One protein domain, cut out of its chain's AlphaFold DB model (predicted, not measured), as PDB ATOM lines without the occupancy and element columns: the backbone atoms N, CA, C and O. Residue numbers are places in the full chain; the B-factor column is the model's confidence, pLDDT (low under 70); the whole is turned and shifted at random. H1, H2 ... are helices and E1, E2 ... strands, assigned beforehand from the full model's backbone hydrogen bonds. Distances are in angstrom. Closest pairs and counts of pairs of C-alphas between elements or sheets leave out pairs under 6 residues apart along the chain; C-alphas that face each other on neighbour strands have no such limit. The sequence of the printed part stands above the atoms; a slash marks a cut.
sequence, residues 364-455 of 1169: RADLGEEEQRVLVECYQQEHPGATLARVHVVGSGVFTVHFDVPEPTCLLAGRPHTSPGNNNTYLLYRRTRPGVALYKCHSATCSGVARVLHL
ATOM      1  N   ARG A 364     145.972 196.243  79.951       40.91
ATOM      2  CA  ARG A 364     146.961 196.291  78.848       40.91
ATOM      3  C   ARG A 364     148.317 196.939  79.195       40.91
ATOM      4  O   ARG A 364     148.986 197.465  78.309       40.91
ATOM      5  N   ALA A 365     148.717 196.945  80.462       47.53
ATOM      6  CA  ALA A 365     149.984 197.534  80.898       47.53
ATOM      7  C   ALA A 365     151.122 196.501  80.812       47.53
ATOM      8  O   ALA A 365     151.458 195.869  81.811       47.53
ATOM      9  N   ASP A 366     151.682 196.325  79.613       69.81
ATOM     10  CA  ASP A 366     152.760 195.365  79.324       69.81
ATOM     11  C   ASP A 366     154.065 195.657  80.103       69.81
ATOM     12  O   ASP A 366     154.237 196.747  80.668       69.81
ATOM     13  N   LEU A 367     154.993 194.695  80.143       72.88
ATOM     14  CA  LEU A 367     156.342 194.887  80.691       72.88
ATOM     15  C   LEU A 367     157.161 195.831  79.805       72.88
ATOM     16  O   LEU A 367     157.183 195.681  78.585       72.88
ATOM     17  N   GLY A 368     157.876 196.778  80.414       70.00
ATOM     18  CA  GLY A 368     158.803 197.651  79.696       70.00
ATOM     19  C   GLY A 368     160.043 196.888  79.225       70.00
ATOM     20  O   GLY A 368     160.461 195.931  79.871       70.00
ATOM     21  N   GLU A 369     160.660 197.330  78.128       72.25
ATOM     22  CA  GLU A 369     161.833 196.678  77.512       72.25
ATOM     23  C   GLU A 369     162.975 196.423  78.514       72.25
ATOM     24  O   GLU A 369     163.595 195.361  78.507       72.25
ATOM     25  N   GLU A 370     163.203 197.374  79.426       70.12
ATOM     26  CA  GLU A 370     164.184 197.272  80.512       70.12
ATOM     27  C   GLU A 370     163.845 196.137  81.496       70.12
ATOM     28  O   GLU A 370     164.710 195.337  81.841       70.12
ATOM     29  N   GLU A 371     162.577 196.014  81.905       78.06
ATOM     30  CA  GLU A 371     162.118 194.936  82.791       78.06
ATOM     31  C   GLU A 371     162.204 193.578  82.088       78.06
ATOM     32  O   GLU A 371     162.688 192.611  82.677       78.06
ATOM     33  N   GLN A 372     161.772 193.508  80.822       83.25
ATOM     34  CA  GLN A 372     161.853 192.294  80.011       83.25
ATOM     35  C   GLN A 372     163.302 191.810  79.896       83.25
ATOM     36  O   GLN A 372     163.566 190.633  80.147       83.25
ATOM     37  N   ARG A 373     164.254 192.703  79.584       78.12
ATOM     38  CA  ARG A 373     165.668 192.324  79.474       78.12
ATOM     39  C   ARG A 373     166.258 191.911  80.823       78.12
ATOM     40  O   ARG A 373     166.860 190.847  80.873       78.12
ATOM     41  N   VAL A 374     166.039 192.655  81.911       78.50
ATOM     42  CA  VAL A 374     166.559 192.283  83.247       78.50
ATOM     43  C   VAL A 374     166.020 190.918  83.707       78.50
ATOM     44  O   VAL A 374     166.748 190.130  84.315       78.50
ATOM     45  N   LEU A 375     164.765 190.591  83.380       85.50
ATOM     46  CA  LEU A 375     164.181 189.273  83.645       85.50
ATOM     47  C   LEU A 375     164.796 188.170  82.765       85.50
ATOM     48  O   LEU A 375     165.084 187.092  83.283       85.50
ATOM     49  N   VAL A 376     165.043 188.432  81.475       86.44
ATOM     50  CA  VAL A 376     165.742 187.504  80.562       86.44
ATOM     51  C   VAL A 376     167.191 187.280  80.993       86.44
ATOM     52  O   VAL A 376     167.600 186.132  81.118       86.44
ATOM     53  N   GLU A 377     167.956 188.334  81.276       82.94
ATOM     54  CA  GLU A 377     169.354 188.263  81.719       82.94
ATOM     55  C   GLU A 377     169.485 187.484  83.034       82.94
ATOM     56  O   GLU A 377     170.348 186.615  83.155       82.94
ATOM     57  N   CYS A 378     168.601 187.730  84.008       82.31
ATOM     58  CA  CYS A 378     168.561 186.964  85.254       82.31
ATOM     59  C   CYS A 378     168.263 185.476  85.003       82.31
ATOM     60  O   CYS A 378     168.940 184.603  85.547       82.31
ATOM     61  N   TYR A 379     167.284 185.176  84.145       84.44
ATOM     62  CA  TYR A 379     166.894 183.803  83.825       84.44
ATOM     63  C   TYR A 379     167.977 183.058  83.017       84.44
ATOM     64  O   TYR A 379     168.234 181.879  83.263       84.44
ATOM     65  N   GLN A 380     168.676 183.746  82.108       85.00
ATOM     66  CA  GLN A 380     169.757 183.191  81.287       85.00
ATOM     67  C   GLN A 380     171.002 182.774  82.086       85.00
ATOM     68  O   GLN A 380     171.737 181.901  81.629       85.00
ATOM     69  N   GLN A 381     171.232 183.339  83.277       78.31
ATOM     70  CA  GLN A 381     172.326 182.905  84.163       78.31
ATOM     71  C   GLN A 381     172.147 181.467  84.671       78.31
ATOM     72  O   GLN A 381     173.128 180.804  85.001       78.31
ATOM     73  N   GLU A 382     170.904 180.994  84.734       76.94
ATOM     74  CA  GLU A 382     170.530 179.649  85.184       76.94
ATOM     75  C   GLU A 382     170.120 178.752  83.998       76.94
ATOM     76  O   GLU A 382     170.291 177.535  84.045       76.94
ATOM     77  N   HIS A 383     169.637 179.359  82.907       79.12
ATOM     78  CA  HIS A 383     169.249 178.695  81.661       79.12
ATOM     79  C   HIS A 383     169.879 179.375  80.429       79.12
ATOM     80  O   HIS A 383     169.211 180.163  79.748       79.12
ATOM     81  N   PRO A 384     171.153 179.080  80.110       83.19
ATOM     82  CA  PRO A 384     171.843 179.670  78.967       83.19
ATOM     83  C   PRO A 384     171.063 179.508  77.655       83.19
ATOM     84  O   PRO A 384     170.593 178.423  77.320       83.19
ATOM     85  N   GLY A 385     170.918 180.606  76.910       83.06
ATOM     86  CA  GLY A 385     170.178 180.631  75.643       83.06
ATOM     87  C   GLY A 385     168.648 180.675  75.764       83.06
ATOM     88  O   GLY A 385     167.981 180.636  74.735       83.06
ATOM     89  N   ALA A 386     168.077 180.777  76.969       86.06
ATOM     90  CA  ALA A 386     166.636 180.982  77.136       86.06
ATOM     91  C   ALA A 386     166.163 182.337  76.569       86.06
ATOM     92  O   ALA A 386     166.855 183.350  76.697       86.06
ATOM     93  N   THR A 387     164.961 182.379  75.992       87.00
ATOM     94  CA  THR A 387     164.349 183.591  75.413       87.00
ATOM     95  C   THR A 387     162.955 183.847  75.984       87.00
ATOM     96  O   THR A 387     162.299 182.933  76.474       87.00
ATOM     97  N   LEU A 388     162.484 185.098  75.942       86.44
ATOM     98  CA  LEU A 388     161.144 185.457  76.415       86.44
ATOM     99  C   LEU A 388     160.070 184.901  75.464       86.44
ATOM    100  O   LEU A 388     160.029 185.288  74.299       86.44
ATOM    101  N   ALA A 389     159.196 184.030  75.971       83.75
ATOM    102  CA  ALA A 389     158.148 183.379  75.181       83.75
ATOM    103  C   ALA A 389     156.814 184.137  75.233       83.75
ATOM    104  O   ALA A 389     156.153 184.340  74.216       83.75
ATOM    105  N   ARG A 390     156.382 184.525  76.443       84.06
ATOM    106  CA  ARG A 390     155.121 185.249  76.686       84.06
ATOM    107  C   ARG A 390     155.077 185.873  78.081       84.06
ATOM    108  O   ARG A 390     155.620 185.312  79.036       84.06
ATOM    109  N   VAL A 391     154.348 186.977  78.200       83.38
ATOM    110  CA  VAL A 391     154.048 187.680  79.455       83.38
ATOM    111  C   VAL A 391     152.537 187.650  79.681       83.38
ATOM    112  O   VAL A 391     151.777 187.943  78.762       83.38
ATOM    113  N   HIS A 392     152.099 187.331  80.899       81.19
ATOM    114  CA  HIS A 392     150.709 187.484  81.334       81.19
ATOM    115  C   HIS A 392     150.631 188.441  82.521       81.19
ATOM    116  O   HIS A 392     151.436 188.359  83.449       81.19
ATOM    117  N   VAL A 393     149.638 189.330  82.512       77.00
ATOM    118  CA  VAL A 393     149.312 190.197  83.652       77.00
ATOM    119  C   VAL A 393     148.319 189.451  84.545       77.00
ATOM    120  O   VAL A 393     147.234 189.102  84.090       77.00
ATOM    121  N   VAL A 394     148.691 189.206  85.804       70.81
ATOM    122  CA  VAL A 394     147.871 188.480  86.808       70.81
ATOM    123  C   VAL A 394     147.303 189.441  87.869       70.81
ATOM    124  O   VAL A 394     146.623 189.046  88.807       70.81
ATOM    125  N   GLY A 395     147.616 190.731  87.750       65.88
ATOM    126  CA  GLY A 395     147.143 191.786  88.637       65.88
ATOM    127  C   GLY A 395     147.879 193.097  88.373       65.88
ATOM    128  O   GLY A 395     148.824 193.146  87.585       65.88
ATOM    129  N   SER A 396     147.468 194.176  89.040       64.81
ATOM    130  CA  SER A 396     148.089 195.496  88.856       64.81
ATOM    131  C   SER A 396     149.581 195.468  89.221       64.81
ATOM    132  O   SER A 396     149.944 195.335  90.389       64.81
ATOM    133  N   GLY A 397     150.450 195.553  88.208       68.75
ATOM    134  CA  GLY A 397     151.904 195.456  88.369       68.75
ATOM    135  C   GLY A 397     152.428 194.056  88.727       68.75
ATOM    136  O   GLY A 397     153.536 193.960  89.258       68.75
ATOM    137  N   VAL A 398     151.661 192.988  88.474       79.12
ATOM    138  CA  VAL A 398     152.020 191.588  88.770       79.12
ATOM    139  C   VAL A 398     152.002 190.766  87.479       79.12
ATOM    140  O   VAL A 398     150.984 190.708  86.790       79.12
ATOM    141  N   PHE A 399     153.121 190.106  87.177       84.12
ATOM    142  CA  PHE A 399     153.377 189.486  85.876       84.12
ATOM    143  C   PHE A 399     153.866 188.045  86.027       84.12
ATOM    144  O   PHE A 399     154.770 187.786  86.822       84.12
ATOM    145  N   THR A 400     153.333 187.121  85.228       86.12
ATOM    146  CA  THR A 400     153.929 185.796  85.013       86.12
ATOM    147  C   THR A 400     154.602 185.745  83.647       86.12
ATOM    148  O   THR A 400     154.003 186.011  82.606       86.12
ATOM    149  N   VAL A 401     155.898 185.455  83.671       87.25
ATOM    150  CA  VAL A 401     156.826 185.651  82.554       87.25
ATOM    151  C   VAL A 401     157.410 184.292  82.203       87.25
ATOM    152  O   VAL A 401     158.144 183.718  83.006       87.25
ATOM    153  N   HIS A 402     157.028 183.745  81.050       86.44
ATOM    154  CA  HIS A 402     157.454 182.419  80.600       86.44
ATOM    155  C   HIS A 402     158.599 182.522  79.600       86.44
ATOM    156  O   HIS A 402     158.623 183.427  78.761       86.44
ATOM    157  N   PHE A 403     159.482 181.530  79.636       86.12
ATOM    158  CA  PHE A 403     160.662 181.460  78.784       86.12
ATOM    159  C   PHE A 403     160.637 180.196  77.927       86.12
ATOM    160  O   PHE A 403     160.217 179.136  78.396       86.12
ATOM    161  N   ASP A 404     161.114 180.315  76.692       83.75
ATOM    162  CA  ASP A 404     161.465 179.173  75.855       83.75
ATOM    163  C   ASP A 404     162.922 178.819  76.165       83.75
ATOM    164  O   ASP A 404     163.802 179.683  76.150       83.75
ATOM    165  N   VAL A 405     163.169 177.560  76.528       82.75
ATOM    166  CA  VAL A 405     164.444 177.107  77.103       82.75
ATOM    167  C   VAL A 405     164.996 175.940  76.281       82.75
ATOM    168  O   VAL A 405     164.281 174.946  76.143       82.75
ATOM    169  N   PRO A 406     166.247 176.004  75.779       78.94
ATOM    170  CA  PRO A 406     166.842 174.906  75.012       78.94
ATOM    171  C   PRO A 406     166.942 173.590  75.801       78.94
ATOM    172  O   PRO A 406     166.603 172.530  75.281       78.94
ATOM    173  N   GLU A 407     167.351 173.662  77.072       78.38
ATOM    174  CA  GLU A 407     167.486 172.511  77.976       78.38
ATOM    175  C   GLU A 407     166.667 172.728  79.271       78.38
ATOM    176  O   GLU A 407     167.203 173.174  80.294       78.38
ATOM    177  N   PRO A 408     165.345 172.461  79.253       71.00
ATOM    178  CA  PRO A 408     164.453 172.778  80.365       71.00
ATOM    179  C   PRO A 408     164.759 171.912  81.595       71.00
ATOM    180  O   PRO A 408     164.430 170.724  81.677       71.00
ATOM    181  N   THR A 409     165.365 172.542  82.599       76.69
ATOM    182  CA  THR A 409     165.731 171.955  83.892       76.69
ATOM    183  C   THR A 409     165.013 172.685  85.025       76.69
ATOM    184  O   THR A 409     164.939 173.906  85.061       76.69
ATOM    185  N   CYS A 410     164.448 171.942  85.975       77.31
ATOM    186  CA  CYS A 410     163.646 172.541  87.038       77.31
ATOM    187  C   CYS A 410     164.559 173.117  88.118       77.31
ATOM    188  O   CYS A 410     165.139 172.330  88.858       77.31
ATOM    189  N   LEU A 411     164.654 174.433  88.314       73.19
ATOM    190  CA  LEU A 411     165.524 174.999  89.366       73.19
ATOM    191  C   LEU A 411     165.061 174.625  90.794       73.19
ATOM    192  O   LEU A 411     165.846 174.640  91.741       73.19
ATOM    193  N   LEU A 412     163.801 174.198  90.958       72.12
ATOM    194  CA  LEU A 412     163.253 173.709  92.232       72.12
ATOM    195  C   LEU A 412     163.568 172.229  92.514       72.12
ATOM    196  O   LEU A 412     163.787 171.869  93.667       72.12
ATOM    197  N   ALA A 413     163.673 171.369  91.500       69.25
ATOM    198  CA  ALA A 413     164.015 169.947  91.683       69.25
ATOM    199  C   ALA A 413     165.447 169.592  91.223       69.25
ATOM    200  O   ALA A 413     165.944 168.497  91.486       69.25
ATOM    201  N   GLY A 414     166.107 170.516  90.523       68.75
ATOM    202  CA  GLY A 414     167.370 170.373  89.800       68.75
ATOM    203  C   GLY A 414     167.495 169.046  89.056       68.75
ATOM    204  O   GLY A 414     168.435 168.288  89.301       68.75
ATOM    205  N   ARG A 415     166.499 168.775  88.207       72.62
ATOM    206  CA  ARG A 415     166.381 167.639  87.280       72.62
ATOM    207  C   ARG A 415     165.678 168.115  85.994       72.62
ATOM    208  O   ARG A 415     164.939 169.101  86.081       72.62
ATOM    209  N   PRO A 416     165.878 167.464  84.834       72.06
ATOM    210  CA  PRO A 416     165.173 167.813  83.600       72.06
ATOM    211  C   PRO A 416     163.649 167.744  83.747       72.06
ATOM    212  O   PRO A 416     163.129 166.956  84.544       72.06
ATOM    213  N   HIS A 417     162.934 168.546  82.963       67.44
ATOM    214  CA  HIS A 417     161.486 168.417  82.826       67.44
ATOM    215  C   HIS A 417     161.145 167.214  81.939       67.44
ATOM    216  O   HIS A 417     161.667 167.063  80.839       67.44
ATOM    217  N   THR A 418     160.272 166.334  82.430       58.22
ATOM    218  CA  THR A 418     159.929 165.059  81.775       58.22
ATOM    219  C   THR A 418     158.663 165.119  80.917       58.22
ATOM    220  O   THR A 418     158.286 164.110  80.324       58.22
ATOM    221  N   SER A 419     157.986 166.270  80.835       58.19
ATOM    222  CA  SER A 419     156.788 166.444  80.008       58.19
ATOM    223  C   SER A 419     156.728 167.840  79.366       58.19
ATOM    224  O   SER A 419     156.945 168.825  80.072       58.19
ATOM    225  N   PRO A 420     156.375 167.964  78.067       54.28
ATOM    226  CA  PRO A 420     156.416 169.244  77.350       54.28
ATOM    227  C   PRO A 420     155.615 170.374  78.007       54.28
ATOM    228  O   PRO A 420     156.094 171.499  78.080       54.28
ATOM    229  N   GLY A 421     154.435 170.073  78.564       55.75
ATOM    230  CA  GLY A 421     153.603 171.067  79.257       55.75
ATOM    231  C   GLY A 421     154.231 171.654  80.528       55.75
ATOM    232  O   GLY A 421     153.793 172.702  80.990       55.75
ATOM    233  N   ASN A 422     155.268 171.015  81.081       58.25
ATOM    234  CA  ASN A 422     156.022 171.531  82.220       58.25
ATOM    235  C   ASN A 422     157.282 172.312  81.813       58.25
ATOM    236  O   ASN A 422     157.890 172.903  82.701       58.25
ATOM    237  N   ASN A 423     157.693 172.321  80.538       58.94
ATOM    238  CA  ASN A 423     158.944 172.963  80.101       58.94
ATOM    239  C   ASN A 423     158.914 174.493  80.259       58.94
ATOM    240  O   ASN A 423     159.939 175.097  80.561       58.94
ATOM    241  N   ASN A 424     157.743 175.116  80.097       59.56
ATOM    242  CA  ASN A 424     157.555 176.572  80.132       59.56
ATOM    243  C   ASN A 424     157.459 177.105  81.575       59.56
ATOM    244  O   ASN A 424     156.469 177.742  81.956       59.56
ATOM    245  N   THR A 425     158.484 176.832  82.387       70.06
ATOM    246  CA  THR A 425     158.665 177.434  83.715       70.06
ATOM    247  C   THR A 425     158.704 178.958  83.638       70.06
ATOM    248  O   THR A 425     158.981 179.539  82.585       70.06
ATOM    249  N   TYR A 426     158.365 179.620  84.745       79.31
ATOM    250  CA  TYR A 426     158.063 181.049  84.718       79.31
ATOM    251  C   TYR A 426     158.579 181.803  85.939       79.31
ATOM    252  O   TYR A 426     158.715 181.256  87.035       79.31
ATOM    253  N   LEU A 427     158.828 183.094  85.739       86.19
ATOM    254  CA  LEU A 427     159.053 184.054  86.810       86.19
ATOM    255  C   LEU A 427     157.734 184.753  87.144       86.19
ATOM    256  O   LEU A 427     157.097 185.332  86.267       86.19
ATOM    257  N   LEU A 428     157.336 184.732  88.415       85.94
ATOM    258  CA  LEU A 428     156.351 185.661  88.962       85.94
ATOM    259  C   LEU A 428     157.093 186.925  89.419       85.94
ATOM    260  O   LEU A 428     157.773 186.923  90.449       85.94
ATOM    261  N   TYR A 429     156.969 187.993  88.639       85.12
ATOM    262  CA  TYR A 429     157.561 189.307  88.886       85.12
ATOM    263  C   TYR A 429     156.505 190.293  89.413       85.12
ATOM    264  O   TYR A 429     155.314 190.172  89.115       85.12
ATOM    265  N   ARG A 430     156.930 191.269  90.225       80.75
ATOM    266  CA  ARG A 430     156.059 192.323  90.769       80.75
ATOM    267  C   ARG A 430     156.772 193.676  90.707       80.75
ATOM    268  O   ARG A 430     157.796 193.841  91.366       80.75
ATOM    269  N   ARG A 431     156.189 194.675  90.031       74.81
ATOM    270  CA  ARG A 431     156.708 196.065  89.984       74.81
ATOM    271  C   ARG A 431     156.841 196.716  91.365       74.81
ATOM    272  O   ARG A 431     157.665 197.600  91.557       74.81
ATOM    273  N   THR A 432     156.072 196.246  92.349       63.34
ATOM    274  CA  THR A 432     156.160 196.665  93.760       63.34
ATOM    275  C   THR A 432     157.345 196.060  94.525       63.34
ATOM    276  O   THR A 432     157.602 196.468  95.655       63.34
ATOM    277  N   ARG A 433     158.079 195.103  93.938       69.94
ATOM    278  CA  ARG A 433     159.320 194.519  94.476       69.94
ATOM    279  C   ARG A 433     160.361 194.363  93.350       69.94
ATOM    280  O   ARG A 433     160.789 193.243  93.077       69.94
ATOM    281  N   PRO A 434     160.781 195.457  92.684       70.62
ATOM    282  CA  PRO A 434     161.443 195.382  91.380       70.62
ATOM    283  C   PRO A 434     162.794 194.646  91.398       70.62
ATOM    284  O   PRO A 434     163.165 194.068  90.387       70.62
ATOM    285  N   GLY A 435     163.499 194.594  92.535       70.19
ATOM    286  CA  GLY A 435     164.743 193.824  92.708       70.19
ATOM    287  C   GLY A 435     164.572 192.307  92.916       70.19
ATOM    288  O   GLY A 435     165.527 191.639  93.326       70.19
ATOM    289  N   VAL A 436     163.367 191.747  92.729       76.62
ATOM    290  CA  VAL A 436     163.059 190.327  92.984       76.62
ATOM    291  C   VAL A 436     162.104 189.742  91.938       76.62
ATOM    292  O   VAL A 436     161.042 190.300  91.664       76.62
ATOM    293  N   ALA A 437     162.425 188.541  91.459       84.38
ATOM    294  CA  ALA A 437     161.492 187.639  90.790       84.38
ATOM    295  C   ALA A 437     161.362 186.319  91.569       84.38
ATOM    296  O   ALA A 437     162.289 185.888  92.253       84.38
ATOM    297  N   LEU A 438     160.212 185.654  91.459       84.94
ATOM    298  CA  LEU A 438     159.984 184.330  92.041       84.94
ATOM    299  C   LEU A 438     159.908 183.285  90.927       84.94
ATOM    300  O   LEU A 438     158.908 183.221  90.213       84.94
ATOM    301  N   TYR A 439     160.940 182.453  90.785       85.25
ATOM    302  CA  TYR A 439     160.907 181.308  89.876       85.25
ATOM    303  C   TYR A 439     159.921 180.255  90.383       85.25
ATOM    304  O   TYR A 439     159.997 179.831  91.543       85.25
ATOM    305  N   LYS A 440     159.028 179.811  89.495       84.44
ATOM    306  CA  LYS A 440     158.002 178.797  89.746       84.44
ATOM    307  C   LYS A 440     158.002 177.717  88.665       84.44
ATOM    308  O   LYS A 440     158.360 177.941  87.508       84.44
ATOM    309  N   CYS A 441     157.556 176.529  89.062       78.38
ATOM    310  CA  CYS A 441     157.462 175.344  88.217       78.38
ATOM    311  C   CYS A 441     156.014 174.839  88.163       78.38
ATOM    312  O   CYS A 441     155.340 174.808  89.188       78.38
ATOM    313  N   HIS A 442     155.550 174.417  86.983       74.44
ATOM    314  CA  HIS A 442     154.206 173.852  86.795       74.44
ATOM    315  C   HIS A 442     154.060 172.396  87.285       74.44
ATOM    316  O   HIS A 442     152.942 171.894  87.379       74.44
ATOM    317  N   SER A 443     155.159 171.717  87.643       71.25
ATOM    318  CA  SER A 443     155.090 170.367  88.210       71.25
ATOM    319  C   SER A 443     154.385 170.373  89.566       71.25
ATOM    320  O   SER A 443     154.808 171.078  90.484       71.25
ATOM    321  N   ALA A 444     153.405 169.483  89.745       66.94
ATOM    322  CA  ALA A 444     152.782 169.215  91.043       66.94
ATOM    323  C   ALA A 444     153.804 168.802  92.126       66.94
ATOM    324  O   ALA A 444     153.602 169.065  93.302       66.94
ATOM    325  N   THR A 445     154.965 168.246  91.747       65.81
ATOM    326  CA  THR A 445     156.064 167.953  92.693       65.81
ATOM    327  C   THR A 445     156.816 169.201  93.182       65.81
ATOM    328  O   THR A 445     157.851 169.068  93.830       65.81
ATOM    329  N   CYS A 446     156.400 170.398  92.764       68.56
ATOM    330  CA  CYS A 446     157.040 171.679  93.061       68.56
ATOM    331  C   CYS A 446     156.024 172.779  93.437       68.56
ATOM    332  O   CYS A 446     156.425 173.923  93.644       68.56
ATOM    333  N   SER A 447     154.727 172.462  93.521       66.00
ATOM    334  CA  SER A 447     153.686 173.416  93.918       66.00
ATOM    335  C   SER A 447     153.877 173.888  95.363       66.00
ATOM    336  O   SER A 447     154.253 173.099  96.227       66.00
ATOM    337  N   GLY A 448     153.591 175.164  95.638       64.81
ATOM    338  CA  GLY A 448     153.747 175.751  96.975       64.81
ATOM    339  C   GLY A 448     155.180 176.162  97.339       64.81
ATOM    340  O   GLY A 448     155.400 176.671  98.437       64.81
ATOM    341  N   VAL A 449     156.157 176.000  96.437       68.62
ATOM    342  CA  VAL A 449     157.547 176.447  96.629       68.62
ATOM    343  C   VAL A 449     157.987 177.306  95.443       68.62
ATOM    344  O   VAL A 449     157.714 176.981  94.290       68.62
ATOM    345  N   ALA A 450     158.703 178.395  95.721       77.31
ATOM    346  CA  ALA A 450     159.330 179.249  94.716       77.31
ATOM    347  C   ALA A 450     160.806 179.511  95.060       77.31
ATOM    348  O   ALA A 450     161.202 179.461  96.225       77.31
ATOM    349  N   ARG A 451     161.630 179.799  94.047       77.25
ATOM    350  CA  ARG A 451     163.050 180.165  94.215       77.25
ATOM    351  C   ARG A 451     163.197 181.670  93.986       77.25
ATOM    352  O   ARG A 451     162.797 182.178  92.942       77.25
ATOM    353  N   VAL A 452     163.703 182.385  94.988       77.25
ATOM    354  CA  VAL A 452     163.852 183.848  94.973       77.25
ATOM    355  C   VAL A 452     165.060 184.210  94.121       77.25
ATOM    356  O   VAL A 452     166.194 184.012  94.550       77.25
ATOM    357  N   LEU A 453     164.815 184.748  92.928       75.19
ATOM    358  CA  LEU A 453     165.859 185.312  92.082       75.19
ATOM    359  C   LEU A 453     165.989 186.809  92.367       75.19
ATOM    360  O   LEU A 453     164.989 187.525  92.487       75.19
ATOM    361  N   HIS A 454     167.225 187.285  92.461       72.81
ATOM    362  CA  HIS A 454     167.519 188.701  92.642       72.81
ATOM    363  C   HIS A 454     167.827 189.358  91.302       72.81
ATOM    364  O   HIS A 454     168.622 188.846  90.518       72.81
ATOM    365  N   LEU A 455     167.154 190.479  91.047       70.06
ATOM    366  CA  LEU A 455     167.245 191.222  89.797       70.06
ATOM    367  C   LEU A 455     168.212 192.392  89.978       70.06
ATOM    368  O   LEU A 455     168.023 193.220  90.872       70.06
TER     369      LEU A 455
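This is residues 364 to 455 of the 1169 residues of the protein "Herpes_ori_bp domain-containing protein" of Klebsormidium nitens (UniProt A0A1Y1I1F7). One strongly twisted sheet of five strands, E1 to E5, curls round a single helix, H1, which packs on one of its faces, while the other face has no named helix. A long loop, residues 405 to 425, links E2 to E3 and reaches out at one end of the body, with Arg 415 in it and Arg 364 at the opposite end. The printed part has 92 residues, with one named helix followed by five named strands; the sheet order is E1, E2, E3, E4, E5, antiparallel throughout. The class is mixed, helices and strands, though under half of the residues are in named elements. The whole is compact, with a radius of gyration of the C-alphas of 12.4 A and spans of 34 by 27 by 23 A.

Start at the edge strand E1, residues 387 to 395, and step across to E2, residues 398 to 404; they form a hairpin at 159 degrees, with N 392 and O 400 at 2.9 A. Next comes E3, residues 426 to 430, antiparallel to E2 at 154 degrees, with N 401 and O 427 at 2.9 A. Beside it find E4, residues 436 to 440, at 148 degrees to E3, with N 428 and O 438 at 2.8 A. The other edge strand is E5, residues 449 to 454, at 146 degrees to E4, with N 439 and O 451 at 2.9 A. The five make a meander, each strand the antiparallel neighbour of the one before. E1 and E5 are apart. H1, residues 369 to 380, is on one face of this sheet, giving two layers, helix and sheet. Its closest C-alphas to E1 are those of Val 376 and Leu 388, 6.5 A apart; to E5, those of Cys 378 and Leu 453, 7.5 A apart. H1 and E2 are near each other. In H1 every O i to N i+4 pair is within hydrogen-bond range.

Find C-alpha 387 at (164.349, 183.591, 75.413); from there E1, the longest strand, runs 23.2 A to Gly 395. E2 measures 20.3 A, E3 and E4 13.0 A each, and E5 16.3 A, ending at C-alpha 454 at (167.519, 188.701, 92.642). H1 begins at C-alpha 369 at (161.833, 196.678, 77.512) and is 16.1 A long.

The C-alphas of Arg 364 and Arg 415, the two farthest apart, are 35.6 A apart. The printed part has no cut. The link from E2 to E3, 21 residues, is long. The mean pLDDT of the printed part is 74.9; look for values under 70 at, among others, residues 364 to 366, 417 to 424 and 444 to 449.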